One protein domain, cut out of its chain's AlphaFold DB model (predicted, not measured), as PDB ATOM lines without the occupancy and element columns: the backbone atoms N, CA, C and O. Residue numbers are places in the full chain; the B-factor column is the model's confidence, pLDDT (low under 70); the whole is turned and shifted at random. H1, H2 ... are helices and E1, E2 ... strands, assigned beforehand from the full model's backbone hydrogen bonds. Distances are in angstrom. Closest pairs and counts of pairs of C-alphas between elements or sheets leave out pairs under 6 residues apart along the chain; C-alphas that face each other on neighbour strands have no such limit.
ATOM      1  N   GLU A 161      -4.167 -31.722  54.487       62.19
ATOM      2  CA  GLU A 161      -3.282 -32.780  54.986       62.19
ATOM      3  C   GLU A 161      -2.475 -33.447  53.863       62.19
ATOM      4  O   GLU A 161      -1.308 -33.780  54.054       62.19
ATOM      5  N   GLN A 162      -3.065 -33.639  52.678       56.22
ATOM      6  CA  GLN A 162      -2.350 -34.163  51.510       56.22
ATOM      7  C   GLN A 162      -1.328 -33.154  50.980       56.22
ATOM      8  O   GLN A 162      -0.224 -33.552  50.614       56.22
ATOM      9  N   LEU A 163      -1.666 -31.861  50.980       67.75
ATOM     10  CA  LEU A 163      -0.738 -30.792  50.610       67.75
ATOM     11  C   LEU A 163       0.409 -30.670  51.624       67.75
ATOM     12  O   LEU A 163       1.565 -30.536  51.227       67.75
ATOM     13  N   GLU A 164       0.117 -30.765  52.921       73.12
ATOM     14  CA  GLU A 164       1.132 -30.783  53.976       73.12
ATOM     15  C   GLU A 164       2.027 -32.021  53.880       73.12
ATOM     16  O   GLU A 164       3.247 -31.893  53.977       73.12
ATOM     17  N   ALA A 165       1.461 -33.203  53.625       72.50
ATOM     18  CA  ALA A 165       2.231 -34.432  53.445       72.50
ATOM     19  C   ALA A 165       3.147 -34.367  52.212       72.50
ATOM     20  O   ALA A 165       4.301 -34.790  52.279       72.50
ATOM     21  N   GLU A 166       2.667 -33.804  51.101       69.88
ATOM     22  CA  GLU A 166       3.461 -33.619  49.881       69.88
ATOM     23  C   GLU A 166       4.561 -32.567  50.083       69.88
ATOM     24  O   GLU A 166       5.719 -32.805  49.733       69.88
ATOM     25  N   THR A 167       4.241 -31.469  50.774       72.75
ATOM     26  CA  THR A 167       5.216 -30.438  51.160       72.75
ATOM     27  C   THR A 167       6.296 -31.022  52.071       72.75
ATOM     28  O   THR A 167       7.484 -30.792  51.843       72.75
ATOM     29  N   GLN A 168       5.925 -31.825  53.073       75.81
ATOM     30  CA  GLN A 168       6.897 -32.492  53.942       75.81
ATOM     31  C   GLN A 168       7.746 -33.514  53.184       75.81
ATOM     32  O   GLN A 168       8.953 -33.584  53.419       75.81
ATOM     33  N   ALA A 169       7.161 -34.261  52.245       73.62
ATOM     34  CA  ALA A 169       7.906 -35.192  51.401       73.62
ATOM     35  C   ALA A 169       8.935 -34.467  50.520       73.62
ATOM     36  O   ALA A 169      10.072 -34.930  50.407       73.62
ATOM     37  N   ARG A 170       8.580 -33.305  49.953       71.31
ATOM     38  CA  ARG A 170       9.515 -32.454  49.198       71.31
ATOM     39  C   ARG A 170      10.644 -31.922  50.075       71.31
ATOM     40  O   ARG A 170      11.804 -32.057  49.708       71.31
ATOM     41  N   VAL A 171      10.324 -31.395  51.258       76.12
ATOM     42  CA  VAL A 171      11.331 -30.882  52.204       76.12
ATOM     43  C   VAL A 171      12.283 -31.991  52.670       76.12
ATOM     44  O   VAL A 171      13.487 -31.761  52.781       76.12
ATOM     45  N   ALA A 172      11.779 -33.205  52.908       73.69
ATOM     46  CA  ALA A 172      12.611 -34.350  53.279       73.69
ATOM     47  C   ALA A 172      13.527 -34.806  52.125       73.69
ATOM     48  O   ALA A 172      14.699 -35.123  52.354       73.69
ATOM     49  N   ALA A 173      13.022 -34.803  50.888       70.94
ATOM     50  CA  ALA A 173      13.820 -35.099  49.700       70.94
ATOM     51  C   ALA A 173      14.939 -34.062  49.499       70.94
ATOM     52  O   ALA A 173      16.087 -34.442  49.261       70.94
ATOM     53  N   ASP A 174      14.641 -32.776  49.689       73.75
ATOM     54  CA  ASP A 174      15.629 -31.695  49.608       73.75
ATOM     55  C   ASP A 174      16.696 -31.800  50.707       73.75
ATOM     56  O   ASP A 174      17.882 -31.600  50.440       73.75
ATOM     57  N   ALA A 175      16.307 -32.163  51.934       72.62
ATOM     58  CA  ALA A 175      17.250 -32.392  53.028       72.62
ATOM     59  C   ALA A 175      18.194 -33.570  52.733       72.62
ATOM     60  O   ALA A 175      19.399 -33.473  52.967       72.62
ATOM     61  N   THR A 176      17.658 -34.651  52.156       72.44
ATOM     62  CA  THR A 176      18.448 -35.824  51.747       72.44
ATOM     63  C   THR A 176      19.444 -35.446  50.651       72.44
ATOM     64  O   THR A 176      20.629 -35.757  50.751       72.44
ATOM     65  N   LEU A 177      18.993 -34.692  49.644       69.69
ATOM     66  CA  LEU A 177      19.854 -34.201  48.571       69.69
ATOM     67  C   LEU A 177      20.967 -33.284  49.103       69.69
ATOM     68  O   LEU A 177      22.114 -33.382  48.667       69.69
ATOM     69  N   GLN A 178      20.663 -32.405  50.062       68.56
ATOM     70  CA  GLN A 178      21.670 -31.547  50.692       68.56
ATOM     71  C   GLN A 178      22.704 -32.347  51.490       68.56
ATOM     72  O   GLN A 178      23.892 -32.018  51.447       68.56
ATOM     73  N   GLU A 179      22.288 -33.396  52.199       69.81
ATOM     74  CA  GLU A 179      23.209 -34.283  52.910       69.81
ATOM     75  C   GLU A 179      24.126 -35.036  51.935       69.81
ATOM     76  O   GLU A 179      25.344 -35.072  52.132       69.81
ATOM     77  N   GLU A 180      23.577 -35.553  50.835       67.06
ATOM     78  CA  GLU A 180      24.353 -36.195  49.772       67.06
ATOM     79  C   GLU A 180      25.355 -35.230  49.117       67.06
ATOM     80  O   GLU A 180      26.507 -35.608  48.897       67.06
ATOM     81  N   ILE A 181      24.974 -33.970  48.880       65.81
ATOM     82  CA  ILE A 181      25.881 -32.924  48.373       65.81
ATOM     83  C   ILE A 181      27.000 -32.621  49.379       65.81
ATOM     84  O   ILE A 181      28.163 -32.526  48.990       65.81
ATOM     85  N   ASN A 182      26.680 -32.496  50.669       66.88
ATOM     86  CA  ASN A 182      27.673 -32.201  51.707       66.88
ATOM     87  C   ASN A 182      28.655 -33.365  51.928       66.88
ATOM     88  O   ASN A 182      29.840 -33.142  52.193       66.88
ATOM     89  N   ASN A 183      28.179 -34.606  51.790       65.31
ATOM     90  CA  ASN A 183      29.009 -35.807  51.862       65.31
ATOM     91  C   ASN A 183      29.830 -36.028  50.580       65.31
ATOM     92  O   ASN A 183      30.913 -36.622  50.627       65.31
ATOM     93  N   ALA A 184      29.376 -35.499  49.442       60.62
ATOM     94  CA  ALA A 184      30.077 -35.551  48.167       60.62
ATOM     95  C   ALA A 184      31.245 -34.551  48.088       60.62
ATOM     96  O   ALA A 184      31.228 -33.563  47.355       60.62
ATOM     97  N   ARG A 185      32.322 -34.838  48.825       59.94
ATOM     98  CA  ARG A 185      33.562 -34.035  48.847       59.94
ATOM     99  C   ARG A 185      34.312 -33.968  47.507       59.94
ATOM    100  O   ARG A 185      35.179 -33.115  47.343       59.94
ATOM    101  N   GLY A 186      34.029 -34.884  46.585       62.19
ATOM    102  CA  GLY A 186      34.672 -35.012  45.277       62.19
ATOM    103  C   GLY A 186      34.017 -34.190  44.162       62.19
ATOM    104  O   GLY A 186      34.683 -33.873  43.179       62.19
ATOM    105  N   GLY A 187      32.753 -33.787  44.322       68.62
ATOM    106  CA  GLY A 187      32.003 -33.014  43.326       68.62
ATOM    107  C   GLY A 187      31.055 -33.846  42.453       68.62
ATOM    108  O   GLY A 187      30.810 -35.028  42.700       68.62
ATOM    109  N   LEU A 188      30.477 -33.196  41.440       72.94
ATOM    110  CA  LEU A 188      29.399 -33.730  40.602       72.94
ATOM    111  C   LEU A 188      29.929 -34.216  39.243       72.94
ATOM    112  O   LEU A 188      30.656 -33.499  38.556       72.94
ATOM    113  N   VAL A 189      29.539 -35.428  38.844       75.31
ATOM    114  CA  VAL A 189      29.892 -36.072  37.572       75.31
ATOM    115  C   VAL A 189      28.621 -36.307  36.757       75.31
ATOM    116  O   VAL A 189      27.731 -37.050  37.166       75.31
ATOM    117  N   ILE A 190      28.546 -35.699  35.576       77.81
ATOM    118  CA  ILE A 190      27.449 -35.909  34.624       77.81
ATOM    119  C   ILE A 190      27.892 -36.980  33.626       77.81
ATOM    120  O   ILE A 190      28.880 -36.791  32.915       77.81
ATOM    121  N   ILE A 191      27.184 -38.108  33.584       79.44
ATOM    122  CA  ILE A 191      27.420 -39.187  32.622       79.44
ATOM    123  C   ILE A 191      26.689 -38.820  31.320       79.44
ATOM    124  O   ILE A 191      25.464 -38.658  31.355       79.44
ATOM    125  N   PRO A 192      27.404 -38.680  30.187       77.31
ATOM    126  CA  PRO A 192      26.791 -38.363  28.901       77.31
ATOM    127  C   PRO A 192      25.736 -39.394  28.485       77.31
ATOM    128  O   PRO A 192      25.859 -40.580  28.798       77.31
ATOM    129  N   ALA A 193      24.734 -38.944  27.726       73.00
ATOM    130  CA  ALA A 193      23.735 -39.813  27.112       73.00
ATOM    131  C   ALA A 193      24.401 -40.926  26.275       73.00
ATOM    132  O   ALA A 193      25.448 -40.713  25.655       73.00
ATOM    133  N   GLY A 194      23.845 -42.138  26.327       75.06
ATOM    134  CA  GLY A 194      24.405 -43.328  25.670       75.06
ATOM    135  C   GLY A 194      25.648 -43.937  26.341       75.06
ATOM    136  O   GLY A 194      26.136 -44.973  25.889       75.06
ATOM    137  N   SER A 195      26.162 -43.342  27.425       76.75
ATOM    138  CA  SER A 195      27.280 -43.874  28.223       76.75
ATOM    139  C   SER A 195      26.813 -44.323  29.613       76.75
ATOM    140  O   SER A 195      25.819 -43.824  30.143       76.75
ATOM    141  N   ASP A 196      27.530 -45.265  30.233       78.94
ATOM    142  CA  ASP A 196      27.282 -45.671  31.621       78.94
ATOM    143  C   ASP A 196      28.589 -45.893  32.384       78.94
ATOM    144  O   ASP A 196      29.567 -46.402  31.833       78.94
ATOM    145  N   ILE A 197      28.587 -45.525  33.665       78.00
ATOM    146  CA  ILE A 197      29.661 -45.836  34.611       78.00
ATOM    147  C   ILE A 197      29.068 -46.822  35.624       78.00
ATOM    148  O   ILE A 197      28.259 -46.406  36.473       78.00
ATOM    149  N   PRO A 198      29.451 -48.114  35.554       80.88
ATOM    150  CA  PRO A 198      29.004 -49.130  36.498       80.88
ATOM    151  C   PRO A 198      29.248 -48.688  37.940       80.88
ATOM    152  O   PRO A 198      30.267 -48.064  38.234       80.88
ATOM    153  N   VAL A 199      28.326 -49.025  38.845       76.62
ATOM    154  CA  VAL A 199      28.373 -48.590  40.255       76.62
ATOM    155  C   VAL A 199      29.700 -48.963  40.927       76.62
ATOM    156  O   VAL A 199      30.249 -48.163  41.673       76.62
ATOM    157  N   GLU A 200      30.271 -50.113  40.574       80.94
ATOM    158  CA  GLU A 200      31.555 -50.608  41.094       80.94
ATOM    159  C   GLU A 200      32.768 -49.740  40.711       80.94
ATOM    160  O   GLU A 200      33.814 -49.815  41.349       80.94
ATOM    161  N   GLN A 201      32.643 -48.910  39.670       80.25
ATOM    162  CA  GLN A 201      33.697 -48.006  39.192       80.25
ATOM    163  C   GLN A 201      33.512 -46.568  39.694       80.25
ATOM    164  O   GLN A 201      34.324 -45.688  39.384       80.25
ATOM    165  N   ARG A 202      32.440 -46.301  40.448       81.06
ATOM    166  CA  ARG A 202      32.147 -44.976  40.994       81.06
ATOM    167  C   ARG A 202      33.038 -44.720  42.200       81.06
ATOM    168  O   ARG A 202      33.157 -45.552  43.094       81.06
ATOM    169  N   LYS A 203      33.692 -43.560  42.208       78.38
ATOM    170  CA  LYS A 203      34.556 -43.157  43.317       78.38
ATOM    171  C   LYS A 203      33.695 -42.672  44.471       78.38
ATOM    172  O   LYS A 203      32.763 -41.894  44.273       78.38
ATOM    173  N   GLU A 204      34.053 -43.106  45.671       71.81
ATOM    174  CA  GLU A 204      33.437 -42.629  46.902       71.81
ATOM    175  C   GLU A 204      33.597 -41.103  47.022       71.81
ATOM    176  O   GLU A 204      34.649 -40.545  46.699       71.81
ATOM    177  N   GLY A 205      32.528 -40.420  47.440       68.44
ATOM    178  CA  GLY A 205      32.494 -38.962  47.576       68.44
ATOM    179  C   GLY A 205      32.144 -38.177  46.305       68.44
ATOM    180  O   GLY A 205      32.231 -36.954  46.342       68.44
ATOM    181  N   PHE A 206      31.746 -38.819  45.203       73.00
ATOM    182  CA  PHE A 206      31.262 -38.147  43.986       73.00
ATOM    183  C   PHE A 206      29.792 -38.491  43.701       73.00
ATOM    184  O   PHE A 206      29.386 -39.643  43.855       73.00
ATOM    185  N   LEU A 207      29.009 -37.513  43.230       75.88
ATOM    186  CA  LEU A 207      27.625 -37.729  42.777       75.88
ATOM    187  C   LEU A 207      27.594 -37.947  41.266       75.88
ATOM    188  O   LEU A 207      28.175 -37.160  40.523       75.88
ATOM    189  N   TYR A 208      26.902 -38.990  40.807       78.00
ATOM    190  CA  TYR A 208      26.835 -39.367  39.393       78.00
ATOM    191  C   TYR A 208      25.409 -39.223  38.859       78.00
ATOM    192  O   TYR A 208      24.519 -39.958  39.286       78.00
ATOM    193  N   PHE A 209      25.207 -38.338  37.882       80.06
ATOM    194  CA  PHE A 209      23.915 -38.127  37.225       80.06
ATOM    195  C   PHE A 209      23.959 -38.676  35.804       80.06
ATOM    196  O   PHE A 209      24.764 -38.227  34.990       80.06
ATOM    197  N   LYS A 210      23.099 -39.648  35.499       78.88
ATOM    198  CA  LYS A 210      22.944 -40.172  34.140       78.88
ATOM    199  C   LYS A 210      21.945 -39.307  33.386       78.88
ATOM    200  O   LYS A 210      20.804 -39.180  33.819       78.88
ATOM    201  N   VAL A 211      22.372 -38.725  32.269       74.81
ATOM    202  CA  VAL A 211      21.456 -38.028  31.363       74.81
ATOM    203  C   VAL A 211      20.652 -39.094  30.618       74.81
ATOM    204  O   VAL A 211      21.230 -39.915  29.906       74.81
TER     205      VAL A 211
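Overview. This is residues 161 to 211 of the 213 residues of an uncharacterized protein of uncultured Anaerotruncus sp (UniProt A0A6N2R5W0). A small sheet of two parallel strands, E1 and E2, stands at the end of one long helix, H1, whose residues 161 to 179 stick out as an arm and make the length. A long loop, residues 192 to 205, leads from the end of E1 back to the beginning of E2. The printed part has 51 residues, in the order H1, E1, E2, and its class is mixed, helices and strands. It is only just loose, close to extended, with a radius of gyration of the C-alphas of 14.6 A, and its elongated outline spans 42 by 26 by 15 A.

Arrangement. E1, residues 187 to 191, and E2, residues 206 to 210, are parallel neighbours with 24 degrees between their directions. C-alphas 189 and 208 face each other at 4.8 A. Within hydrogen-bond range are N 189 and O 207, at 2.8 A, and N 209 and O 189, at 2.9 A. The closest C-alphas of H1, residues 161 to 183, and E2 are those of Ile 181 and Leu 207, 7.6 A apart. The closest of H1 and E1 are those of Ile 181 and Gly 187, 7.9 A apart. In H1 every O i to N i+4 pair is within hydrogen-bond range.

Along the chain. E1 measures 13.2 A and E2 13.0 A; C-alpha 210 is at (22.944, -40.172, 34.140). H1 measures 32.6 A, from C-alpha 161 at (-3.282, -32.780, 54.986) to C-alpha 183 at (29.009, -35.807, 51.862).

Size, cuts and confidence. The C-alphas farthest apart, of Glu 161 and Gln 201, are 43.0 A apart. The printed part has no cut. The link from H1 to E1 is tight, with 3 residues, and that from E1 to E2 is long, with 14. Mean pLDDT of the printed part is 72.6; residues 161 to 163, 166, 177 to 187 and 205 are under 70.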